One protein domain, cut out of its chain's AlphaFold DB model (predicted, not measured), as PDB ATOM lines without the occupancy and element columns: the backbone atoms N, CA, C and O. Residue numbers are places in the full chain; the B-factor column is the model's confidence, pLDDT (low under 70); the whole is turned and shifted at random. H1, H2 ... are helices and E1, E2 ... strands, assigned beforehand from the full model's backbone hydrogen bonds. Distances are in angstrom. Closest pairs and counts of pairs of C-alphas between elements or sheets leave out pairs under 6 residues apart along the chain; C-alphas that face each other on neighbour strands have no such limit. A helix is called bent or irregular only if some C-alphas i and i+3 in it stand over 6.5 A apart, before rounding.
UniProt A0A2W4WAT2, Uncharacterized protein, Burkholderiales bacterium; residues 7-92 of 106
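Overview. This is residues 7 to 92 of the 106 residues of an uncharacterized protein of Burkholderiales bacterium (UniProt A0A2W4WAT2). Look for one long, strongly twisted sheet of seven strands that bends back on itself and curls round a single helix, H1. E1 and E2 form a small leaf that folds partly over the larger leaf E4 to E7, with E3 as the hinge, and the link after E5 reaches to one end of the longest axis. The printed part has 86 residues, with E1 to E7 followed by H1; the sheet's order is E1, E2, E3, E4, E5, E6, E7, antiparallel throughout, and the class is mixed. It is compact, with a radius of gyration of the C-alphas of 12.4 A, yet elongated, spanning 41 by 25 by 20 A.

Arrangement. Start with edge strand E1, residues 7 to 9, and E2, residues 12 to 19, a hairpin at 130 degrees where N 14 and O 7 are 2.9 A apart. E2 bends by 71 degrees at residue 16; its residues 12 to 13 pair with E1 and 16 to 19 with E3, residues 22 to 28, where N 16 and O 24 are 2.9 A apart. Next find E4, residues 31 to 38, at 151 degrees to E3, with N 33 and O 25 2.8 A apart. E5, residues 42 to 50, stands at 154 degrees to E4, with N 44 and O 36 2.8 A apart, and bends by 52 degrees at residue 47. In the folded sheet, one sheet bent back into two leaves that face each other, the closest C-alphas of E1 and E5 are those of Leu 9 and His 42, 5.2 A. E6, residues 61 to 64, has N 62 and O 50 of E5 at 2.8 A; edge strand E7, residues 70 to 74, has N 71 and O 63 of E6 at 2.9 A. E1 to E7 form a meander, each strand the antiparallel neighbour of the one before. H1, residues 77 to 90, is on the sheet; its closest C-alphas to E6 are Ala 80 and Ala 63, 5.4 A, and to E5 Ala 88 and Ala 46, 5.5 A. In H1 every O i to N i+4 pair is within hydrogen-bond range.

Along the chain. Find C-alpha 7 at (118.660, 149.547, 112.698), where E1 begins. E2 measures 17.4 A, E3 18.8 A, E4 22.7 A and E5 23.7 A; E1, E6 and E7 are shorter. H1 runs 20.2 A from C-alpha 77 at (121.683, 141.330, 97.107) to C-alpha 90 at (117.961, 159.804, 89.920).

Size, cuts and confidence. The C-alphas of Asp 41 and Ala 56 are the two farthest apart, 41.1 A. The printed part has no cut; no link is long, and the one from E5 to E6, 10 residues, is short. Mean pLDDT of the printed part is 86.4; residues 52 to 59 and 91 to 92 are under 70.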
ATOM      1  N   ILE A   7     118.782 148.145 112.279       83.81
ATOM      2  CA  ILE A   7     118.660 149.547 112.698       83.81
ATOM      3  C   ILE A   7     117.196 150.000 112.645       83.81
ATOM      4  O   ILE A   7     116.455 149.655 111.724       83.81
ATOM      5  N   VAL A   8     116.804 150.801 113.638       83.62
ATOM      6  CA  VAL A   8     115.540 151.548 113.682       83.62
ATOM      7  C   VAL A   8     115.872 153.041 113.640       83.62
ATOM      8  O   VAL A   8     116.703 153.493 114.425       83.62
ATOM      9  N   LEU A   9     115.235 153.793 112.739       82.25
ATOM     10  CA  LEU A   9     115.368 155.251 112.605       82.25
ATOM     11  C   LEU A   9     113.985 155.877 112.779       82.25
ATOM     12  O   LEU A   9     113.098 155.534 112.007       82.25
ATOM     13  N   GLY A  10     113.766 156.726 113.790       75.00
ATOM     14  CA  GLY A  10     112.497 157.459 113.960       75.00
ATOM     15  C   GLY A  10     111.232 156.608 113.766       75.00
ATOM     16  O   GLY A  10     110.430 156.878 112.879       75.00
ATOM     17  N   ALA A  11     111.079 155.539 114.557       80.06
ATOM     18  CA  ALA A  11     110.005 154.533 114.455       80.06
ATOM     19  C   ALA A  11     109.951 153.697 113.150       80.06
ATOM     20  O   ALA A  11     109.086 152.835 113.013       80.06
ATOM     21  N   VAL A  12     110.892 153.868 112.217       80.94
ATOM     22  CA  VAL A  12     111.019 153.069 110.989       80.94
ATOM     23  C   VAL A  12     112.018 151.931 111.198       80.94
ATOM     24  O   VAL A  12     113.223 152.159 111.326       80.94
ATOM     25  N   TYR A  13     111.538 150.685 111.187       84.56
ATOM     26  CA  TYR A  13     112.415 149.515 111.102       84.56
ATOM     27  C   TYR A  13     113.044 149.436 109.707       84.56
ATOM     28  O   TYR A  13     112.339 149.449 108.696       84.56
ATOM     29  N   CYS A  14     114.378 149.397 109.647       85.75
ATOM     30  CA  CYS A  14     115.112 149.410 108.383       85.75
ATOM     31  C   CYS A  14     115.612 148.023 107.956       85.75
ATOM     32  O   CYS A  14     116.061 147.872 106.824       85.75
ATOM     33  N   GLY A  15     115.533 147.010 108.821       89.12
ATOM     34  CA  GLY A  15     116.153 145.711 108.577       89.12
ATOM     35  C   GLY A  15     117.676 145.750 108.727       89.12
ATOM     36  O   GLY A  15     118.240 146.613 109.407       89.12
ATOM     37  N   SER A  16     118.353 144.794 108.094       92.31
ATOM     38  CA  SER A  16     119.806 144.628 108.176       92.31
ATOM     39  C   SER A  16     120.548 145.642 107.313       92.31
ATOM     40  O   SER A  16     120.270 145.795 106.122       92.31
ATOM     41  N   GLN A  17     121.562 146.297 107.881       92.81
ATOM     42  CA  GLN A  17     122.435 147.179 107.110       92.81
ATOM     43  C   GLN A  17     123.348 146.379 106.168       92.81
ATOM     44  O   GLN A  17     124.145 145.553 106.614       92.81
ATOM     45  N   ILE A  18     123.265 146.657 104.862       92.00
ATOM     46  CA  ILE A  18     124.042 145.976 103.805       92.00
ATOM     47  C   ILE A  18     125.117 146.878 103.172       92.00
ATOM     48  O   ILE A  18     126.098 146.393 102.595       92.00
ATOM     49  N   ALA A  19     124.963 148.194 103.308       91.50
ATOM     50  CA  ALA A  19     125.984 149.208 103.058       91.50
ATOM     51  C   ALA A  19     125.701 150.443 103.942       91.50
ATOM     52  O   ALA A  19     124.604 150.547 104.492       91.50
ATOM     53  N   PRO A  20     126.648 151.386 104.110       90.88
ATOM     54  CA  PRO A  20     126.393 152.610 104.869       90.88
ATOM     55  C   PRO A  20     125.144 153.341 104.358       90.88
ATOM     56  O   PRO A  20     125.053 153.668 103.177       90.88
ATOM     57  N   GLY A  21     124.166 153.544 105.242       90.06
ATOM     58  CA  GLY A  21     122.882 154.171 104.905       90.06
ATOM     59  C   GLY A  21     121.960 153.354 103.987       90.06
ATOM     60  O   GLY A  21     120.960 153.897 103.529       90.06
ATOM     61  N   LEU A  22     122.258 152.080 103.710       93.94
ATOM     62  CA  LEU A  22     121.451 151.196 102.865       93.94
ATOM     63  C   LEU A  22     121.096 149.914 103.614       93.94
ATOM     64  O   LEU A  22     121.975 149.186 104.092       93.94
ATOM     65  N   PHE A  23     119.807 149.616 103.658       94.00
ATOM     66  CA  PHE A  23     119.261 148.542 104.466       94.00
ATOM     67  C   PHE A  23     118.360 147.624 103.650       94.00
ATOM     68  O   PHE A  23     117.724 148.061 102.688       94.00
ATOM     69  N   ALA A  24     118.335 146.354 104.045       93.56
ATOM     70  CA  ALA A  24     117.499 145.320 103.464       93.56
ATOM     71  C   ALA A  24     116.670 144.635 104.557       93.56
ATOM     72  O   ALA A  24     117.207 144.123 105.540       93.56
ATOM     73  N   GLU A  25     115.360 144.609 104.350       93.12
ATOM     74  CA  GLU A  25     114.372 143.957 105.207       93.12
ATOM     75  C   GLU A  25     113.776 142.772 104.438       93.12
ATOM     76  O   GLU A  25     113.169 142.966 103.386       93.12
ATOM     77  N   GLU A  26     113.968 141.542 104.916       91.62
ATOM     78  CA  GLU A  26     113.368 140.364 104.284       91.62
ATOM     79  C   GLU A  26     111.892 140.253 104.689       91.62
ATOM     80  O   GLU A  26     111.573 140.087 105.863       91.62
ATOM     81  N   VAL A  27     110.990 140.361 103.711       90.69
ATOM     82  CA  VAL A  27     109.524 140.345 103.925       90.69
ATOM     83  C   VAL A  27     108.856 139.071 103.414       90.69
ATOM     84  O   VAL A  27     107.650 138.878 103.540       90.69
ATOM     85  N   GLY A  28     109.641 138.195 102.803       86.44
ATOM     86  CA  GLY A  28     109.239 136.896 102.296       86.44
ATOM     87  C   GLY A  28     110.469 136.178 101.761       86.44
ATOM     88  O   GLY A  28     111.492 136.812 101.524       86.44
ATOM     89  N   SER A  29     110.368 134.864 101.561       86.38
ATOM     90  CA  SER A  29     111.504 134.043 101.122       86.38
ATOM     91  C   SER A  29     112.142 134.608  99.850       86.38
ATOM     92  O   SER A  29     111.522 134.609  98.782       86.38
ATOM     93  N   GLY A  30     113.369 135.122  99.976       87.12
ATOM     94  CA  GLY A  30     114.103 135.713  98.859       87.12
ATOM     95  C   GLY A  30     113.522 137.030  98.334       87.12
ATOM     96  O   GLY A  30     113.770 137.390  97.183       87.12
ATOM     97  N   ARG A  31     112.740 137.753  99.136       92.12
ATOM     98  CA  ARG A  31     112.190 139.071  98.800       92.12
ATOM     99  C   ARG A  31     112.599 140.085  99.859       92.12
ATOM    100  O   ARG A  31     112.210 139.981 101.021       92.12
ATOM    101  N   PHE A  32     113.333 141.100  99.426       93.75
ATOM    102  CA  PHE A  32     113.931 142.112 100.286       93.75
ATOM    103  C   PHE A  32     113.386 143.497  99.942       93.75
ATOM    104  O   PHE A  32     113.473 143.932  98.796       93.75
ATOM    105  N   LEU A  33     112.867 144.221 100.931       94.62
ATOM    106  CA  LEU A  33     112.598 145.650 100.805       94.62
ATOM    107  C   LEU A  33     113.892 146.422 101.015       94.62
ATOM    108  O   LEU A  33     114.582 146.220 102.014       94.62
ATOM    109  N   ILE A  34     114.210 147.324 100.088       95.38
ATOM    110  CA  ILE A  34     115.419 148.142 100.170       95.38
ATOM    111  C   ILE A  34     115.063 149.536 100.667       95.38
ATOM    112  O   ILE A  34     114.195 150.210 100.105       95.38
ATOM    113  N   ARG A  35     115.756 149.983 101.716       94.38
ATOM    114  CA  ARG A  35     115.575 151.300 102.333       94.38
ATOM    115  C   ARG A  35     116.890 152.068 102.357       94.38
ATOM    116  O   ARG A  35     117.944 151.506 102.646       94.38
ATOM    117  N   VAL A  36     116.819 153.360 102.068       92.44
ATOM    118  CA  VAL A  36     117.946 154.295 102.083       92.44
ATOM    119  C   VAL A  36     117.710 155.289 103.210       92.44
ATOM    120  O   VAL A  36     116.684 155.966 103.218       92.44
ATOM    121  N   ALA A  37     118.635 155.371 104.163       90.12
ATOM    122  CA  ALA A  37     118.575 156.380 105.212       90.12
ATOM    123  C   ALA A  37     118.723 157.786 104.631       90.12
ATOM    124  O   ALA A  37     119.552 158.039 103.753       90.12
ATOM    125  N   GLU A  38     117.945 158.703 105.181       87.69
ATOM    126  CA  GLU A  38     118.001 160.125 104.898       87.69
ATOM    127  C   GLU A  38     118.341 160.860 106.188       87.69
ATOM    128  O   GLU A  38     117.493 161.091 107.044       87.69
ATOM    129  N   GLY A  39     119.621 161.193 106.350       83.06
ATOM    130  CA  GLY A  39     120.118 161.719 107.616       83.06
ATOM    131  C   GLY A  39     120.095 160.655 108.716       83.06
ATOM    132  O   GLY A  39     120.486 159.509 108.483       83.06
ATOM    133  N   THR A  40     119.687 161.056 109.918       80.56
ATOM    134  CA  THR A  40     119.712 160.214 111.126       80.56
ATOM    135  C   THR A  40     118.339 159.744 111.581       80.56
ATOM    136  O   THR A  40     118.263 158.861 112.433       80.56
ATOM    137  N   ASP A  41     117.268 160.306 111.020       84.00
ATOM    138  CA  ASP A  41     115.956 160.248 111.667       84.00
ATOM    139  C   ASP A  41     114.938 159.439 110.861       84.00
ATOM    140  O   ASP A  41     113.998 158.898 111.437       84.00
ATOM    141  N   HIS A  42     115.132 159.287 109.548       85.19
ATOM    142  CA  HIS A  42     114.212 158.533 108.699       85.19
ATOM    143  C   HIS A  42     114.916 157.801 107.553       85.19
ATOM    144  O   HIS A  42     116.102 157.981 107.275       85.19
ATOM    145  N   ALA A  43     114.163 156.931 106.879       88.31
ATOM    146  CA  ALA A  43     114.607 156.220 105.689       88.31
ATOM    147  C   ALA A  43     113.502 156.182 104.634       88.31
ATOM    148  O   ALA A  43     112.329 155.985 104.953       88.31
ATOM    149  N   MET A  44     113.886 156.301 103.364       90.62
ATOM    150  CA  MET A  44     112.986 156.113 102.233       90.62
ATOM    151  C   MET A  44     113.098 154.694 101.682       90.62
ATOM    152  O   MET A  44     114.191 154.156 101.524       90.62
ATOM    153  N   ARG A  45     111.963 154.096 101.322       92.19
ATOM    154  CA  ARG A  45     111.934 152.852 100.549       92.19
ATOM    155  C   ARG A  45     112.337 153.128  99.096       92.19
ATOM    156  O   ARG A  45     111.691 153.922  98.426       92.19
ATOM    157  N   ALA A  46     113.397 152.473  98.628       91.94
ATOM    158  CA  ALA A  46     113.901 152.603  97.258       91.94
ATOM    159  C   ALA A  46     113.222 151.637  96.272       91.94
ATOM    160  O   ALA A  46     113.181 151.912  95.079       91.94
ATOM    161  N   GLY A  47     112.705 150.509  96.767       94.12
ATOM    162  CA  GLY A  47     112.062 149.479  95.956       94.12
ATOM    163  C   GLY A  47     112.222 148.100  96.585       94.12
ATOM    164  O   GLY A  47     112.331 147.973  97.813       94.12
ATOM    165  N   GLU A  48     112.258 147.073  95.745       95.50
ATOM    166  CA  GLU A  48     112.369 145.677  96.163       95.50
ATOM    167  C   GLU A  48     113.491 144.954  95.420       95.50
ATOM    168  O   GLU A  48     113.807 145.259  94.273       95.50
ATOM    169  N   VAL A  49     114.094 143.965  96.070       95.19
ATOM    170  CA  VAL A  49     115.016 143.025  95.440       95.19
ATOM    171  C   VAL A  49     114.479 141.615  95.628       95.19
ATOM    172  O   VAL A  49     114.267 141.166  96.754       95.19
ATOM    173  N   PHE A  50     114.299 140.907  94.521       92.69
ATOM    174  CA  PHE A  50     113.889 139.512  94.482       92.69
ATOM    175  C   PHE A  50     115.088 138.642  94.134       92.69
ATOM    176  O   PHE A  50     115.785 138.894  93.157       92.69
ATOM    177  N   GLY A  51     115.335 137.604  94.912       84.44
ATOM    178  CA  GLY A  51     116.389 136.640  94.655       84.44
ATOM    179  C   GLY A  51     116.440 135.592  95.752       84.44
ATOM    180  O   GLY A  51     116.445 135.911  96.938       84.44
ATOM    181  N   GLY A  52     116.465 134.327  95.349       68.50
ATOM    182  CA  GLY A  52     116.472 133.178  96.248       68.50
ATOM    183  C   GLY A  52     117.751 132.360  96.132       68.50
ATOM    184  O   GLY A  52     118.535 132.529  95.192       68.50
ATOM    185  N   ALA A  53     117.941 131.464  97.103       56.12
ATOM    186  CA  ALA A  53     119.076 130.553  97.189       56.12
ATOM    187  C   ALA A  53     119.390 129.894  95.829       56.12
ATOM    188  O   ALA A  53     118.474 129.543  95.079       56.12
ATOM    189  N   PRO A  54     120.680 129.727  95.495       55.47
ATOM    190  CA  PRO A  54     121.124 129.369  94.157       55.47
ATOM    191  C   PRO A  54     120.536 128.027  93.704       55.47
ATOM    192  O   PRO A  54     121.028 126.965  94.082       55.47
ATOM    193  N   ARG A  55     119.535 128.046  92.818       52.53
ATOM    194  CA  ARG A  55     119.246 126.883  91.971       52.53
ATOM    195  C   ARG A  55     120.401 126.805  90.967       52.53
ATOM    196  O   ARG A  55     120.450 127.602  90.043       52.53
ATOM    197  N   ALA A  56     121.358 125.904  91.201       53.81
ATOM    198  CA  ALA A  56     122.576 125.694  90.396       53.81
ATOM    199  C   ALA A  56     123.769 126.654  90.636       53.81
ATOM    200  O   ALA A  56     124.482 127.036  89.711       53.81
ATOM    201  N   GLY A  57     124.044 127.015  91.893       57.44
ATOM    202  CA  GLY A  57     125.339 127.603  92.288       57.44
ATOM    203  C   GLY A  57     125.559 129.087  91.960       57.44
ATOM    204  O   GLY A  57     126.623 129.619  92.266       57.44
ATOM    205  N   ARG A  58     124.572 129.789  91.390       61.12
ATOM    206  CA  ARG A  58     124.617 131.250  91.208       61.12
ATOM    207  C   ARG A  58     123.355 131.882  91.777       61.12
ATOM    208  O   ARG A  58     122.264 131.643  91.271       61.12
ATOM    209  N   ALA A  59     123.501 132.659  92.847       69.69
ATOM    210  CA  ALA A  59     122.406 133.478  93.345       69.69
ATOM    211  C   ALA A  59     122.168 134.610  92.338       69.69
ATOM    212  O   ALA A  59     123.122 135.223  91.853       69.69
ATOM    213  N   HIS A  60     120.910 134.853  91.986       87.19
ATOM    214  CA  HIS A  60     120.527 135.918  91.072       87.19
ATOM    215  C   HIS A  60     119.503 136.797  91.773       87.19
ATOM    216  O   HIS A  60     118.513 136.294  92.300       87.19
ATOM    217  N   TYR A  61     119.790 138.093  91.807       92.06
ATOM    218  CA  TYR A  61     118.995 139.100  92.485       92.06
ATOM    219  C   TYR A  61     118.570 140.157  91.475       92.06
ATOM    220  O   TYR A  61     119.416 140.842  90.896       92.06
ATOM    221  N   GLN A  62     117.265 140.295  91.294       94.75
ATOM    222  CA  GLN A  62     116.618 141.280  90.444       94.75
ATOM    223  C   GLN A  62     116.137 142.443  91.314       94.75
ATOM    224  O   GLN A  62     115.393 142.235  92.268       94.75
ATOM    225  N   ALA A  63     116.572 143.658  90.996       94.88
ATOM    226  CA  ALA A  63     116.115 144.878  91.650       94.88
ATOM    227  C   ALA A  63     114.974 145.514  90.854       94.88
ATOM    228  O   ALA A  63     115.139 145.757  89.657       94.88
ATOM    229  N   LEU A  64     113.867 145.815  91.528       94.38
ATOM    230  CA  LEU A  64     112.687 146.469  90.974       94.38
ATOM    231  C   LEU A  64     112.429 147.805  91.690       94.38
ATOM    232  O   LEU A  64     112.602 147.898  92.911       94.38
ATOM    233  N   THR A  65     111.999 148.826  90.946       92.31
ATOM    234  CA  THR A  65     111.498 150.088  91.515       92.31
ATOM    235  C   THR A  65     110.182 149.876  92.274       92.31
ATOM    236  O   THR A  65     109.635 148.772  92.321       92.31
ATOM    237  N   MET A  66     109.647 150.943  92.875       88.12
ATOM    238  CA  MET A  66     108.329 150.914  93.520       88.12
ATOM    239  C   MET A  66     107.187 150.656  92.526       88.12
ATOM    240  O   MET A  66     106.158 150.107  92.908       88.12
ATOM    241  N   GLU A  67     107.388 151.020  91.263       88.38
ATOM    242  CA  GLU A  67     106.468 150.822  90.143       88.38
ATOM    243  C   GLU A  67     106.572 149.410  89.538       88.38
ATOM    244  O   GLU A  67     105.733 149.019  88.731       88.38
ATOM    245  N   GLY A  68     107.570 148.622  89.956       87.50
ATOM    246  CA  GLY A  68     107.821 147.273  89.451       87.50
ATOM    247  C   GLY A  68     108.777 147.210  88.258       87.50
ATOM    248  O   GLY A  68     109.018 146.118  87.742       87.50
ATOM    249  N   ASP A  69     109.367 148.335  87.844       91.06
ATOM    250  CA  ASP A  69     110.320 148.371  86.737       91.06
ATOM    251  C   ASP A  69     111.658 147.762  87.149       91.06
ATOM    252  O   ASP A  69     112.218 148.078  88.203       91.06
ATOM    253  N   GLN A  70     112.217 146.902  86.301       94.00
ATOM    254  CA  GLN A  70     113.513 146.299  86.576       94.00
ATOM    255  C   GLN A  70     114.649 147.307  86.386       94.00
ATOM    256  O   GLN A  70     114.927 147.751  85.276       94.00
ATOM    257  N   VAL A  71     115.378 147.583  87.469       93.44
ATOM    258  CA  VAL A  71     116.564 148.454  87.466       93.44
ATOM    259  C   VAL A  71     117.825 147.671  87.131       93.44
ATOM    260  O   VAL A  71     118.684 148.132  86.383       93.44
ATOM    261  N   ALA A  72     117.974 146.483  87.715       92.94
ATOM    262  CA  ALA A  72     119.193 145.703  87.579       92.94
ATOM    263  C   ALA A  72     118.948 144.220  87.817       92.94
ATOM    264  O   ALA A  72     117.992 143.822  88.482       92.94
ATOM    265  N   SER A  73     119.880 143.404  87.327       92.62
ATOM    266  CA  SER A  73     120.040 142.037  87.802       92.62
ATOM    267  C   SER A  73     121.498 141.729  88.118       92.62
ATOM    268  O   SER A  73     122.384 141.985  87.300       92.62
ATOM    269  N   LYS A  74     121.767 141.228  89.326       92.50
ATOM    270  CA  LYS A  74     123.122 141.046  89.870       92.50
ATOM    271  C   LYS A  74     123.265 139.702  90.581       92.50
ATOM    272  O   LYS A  74     122.292 139.045  90.932       92.50
ATOM    273  N   SER A  75     124.507 139.299  90.831       90.12
ATOM    274  CA  SER A  75     124.842 138.051  91.529       90.12
ATOM    275  C   SER A  75     124.773 138.138  93.060       90.12
ATOM    276  O   SER A  75     124.963 137.136  93.744       90.12
ATOM    277  N   SER A  76     124.523 139.326  93.624       90.81
ATOM    278  CA  SER A  76     124.376 139.518  95.070       90.81
ATOM    279  C   SER A  76     123.323 140.572  95.405       90.81
ATOM    280  O   SER A  76     123.166 141.554  94.675       90.81
ATOM    281  N   LEU A  77     122.667 140.394  96.557       91.12
ATOM    282  CA  LEU A  77     121.683 141.330  97.107       91.12
ATOM    283  C   LEU A  77     122.255 142.746  97.233       91.12
ATOM    284  O   LEU A  77     121.638 143.707  96.787       91.12
ATOM    285  N   LYS A  78     123.468 142.876  97.788       93.75
ATOM    286  CA  LYS A  78     124.125 144.176  97.978       93.75
ATOM    287  C   LYS A  78     124.327 144.919  96.657       93.75
ATOM    288  O   LYS A  78     124.059 146.113  96.591       93.75
ATOM    289  N   ALA A  79     124.792 144.227  95.615       93.62
ATOM    290  CA  ALA A  79     125.007 144.846  94.312       93.62
ATOM    291  C   ALA A  79     123.683 145.288  93.671       93.62
ATOM    292  O   ALA A  79     123.608 146.399  93.158       93.62
ATOM    293  N   ALA A  80     122.638 144.458  93.739       93.94
ATOM    294  CA  ALA A  80     121.313 144.814  93.229       93.94
ATOM    295  C   ALA A  80     120.720 146.025  93.977       93.94
ATOM    296  O   ALA A  80     120.236 146.967  93.355       93.94
ATOM    297  N   ALA A  81     120.829 146.040  95.308       94.44
ATOM    298  CA  ALA A  81     120.332 147.125  96.147       94.44
ATOM    299  C   ALA A  81     121.063 148.460  95.916       94.44
ATOM    300  O   ALA A  81     120.449 149.517  96.041       94.44
ATOM    301  N   LEU A  82     122.357 148.436  95.567       95.25
ATOM    302  CA  LEU A  82     123.115 149.648  95.239       95.25
ATOM    303  C   LEU A  82     122.639 150.297  93.934       95.25
ATOM    304  O   LEU A  82     122.463 151.513  93.903       95.25
ATOM    305  N   GLU A  83     122.390 149.502  92.890       95.38
ATOM    306  CA  GLU A  83     121.826 150.003  91.626       95.38
ATOM    307  C   GLU A  83     120.431 150.591  91.854       95.38
ATOM    308  O   GLU A  83     120.125 151.686  91.388       95.38
ATOM    309  N   LEU A  84     119.609 149.905  92.656       93.44
ATOM    310  CA  LEU A  84     118.281 150.383  93.025       93.44
ATOM    311  C   LEU A  84     118.334 151.710  93.792       93.44
ATOM    312  O   LEU A  84     117.582 152.632  93.492       93.44
ATOM    313  N   ALA A  85     119.248 151.837  94.755       91.94
ATOM    314  CA  ALA A  85     119.438 153.074  95.504       91.94
ATOM    315  C   ALA A  85     119.935 154.225  94.614       91.94
ATOM    316  O   ALA A  85     119.538 155.372  94.822       91.94
ATOM    317  N   ALA A  86     120.791 153.943  93.627       90.88
ATOM    318  CA  ALA A  86     121.227 154.935  92.649       90.88
ATOM    319  C   ALA A  86     120.057 155.383  91.756       90.88
ATOM    320  O   ALA A  86     119.827 156.585  91.616       90.88
ATOM    321  N   ALA A  87     119.266 154.439  91.241       88.31
ATOM    322  CA  ALA A  87     118.075 154.732  90.448       88.31
ATOM    323  C   ALA A  87     117.044 155.553  91.238       88.31
ATOM    324  O   ALA A  87     116.555 156.558  90.732       88.31
ATOM    325  N   ALA A  88     116.790 155.212  92.505       85.62
ATOM    326  CA  ALA A  88     115.880 155.962  93.372       85.62
ATOM    327  C   ALA A  88     116.340 157.411  93.626       85.62
ATOM    328  O   ALA A  88     115.507 158.293  93.816       85.62
ATOM    329  N   LYS A  89     117.654 157.684  93.616       81.31
ATOM    330  CA  LYS A  89     118.188 159.057  93.703       81.31
ATOM    331  C   LYS A  89     117.984 159.834  92.402       81.31
ATOM    332  O   LYS A  89     117.650 161.010  92.461       81.31
ATOM    333  N   VAL A  90     118.158 159.187  91.248       74.62
ATOM    334  CA  VAL A  90     117.961 159.804  89.920       74.62
ATOM    335  C   VAL A  90     116.481 160.059  89.634       74.62
ATOM    336  O   VAL A  90     116.128 161.129  89.146       74.62
ATOM    337  N   ALA A  91     115.607 159.122  90.012       66.31
ATOM    338  CA  ALA A  91     114.151 159.245  89.928       66.31
ATOM    339  C   ALA A  91     113.574 160.343  90.838       66.31
ATOM    340  O   ALA A  91     112.390 160.660  90.739       66.31
ATOM    341  N   ARG A  92     114.404 160.995  91.662       61.81
ATOM    342  CA  ARG A  92     114.095 162.295  92.263       61.81
ATOM    343  C   ARG A  92     114.713 163.448  91.458       61.81
ATOM    344  O   ARG A  92     115.594 164.136  91.979       61.81
TER     345      ARG A  92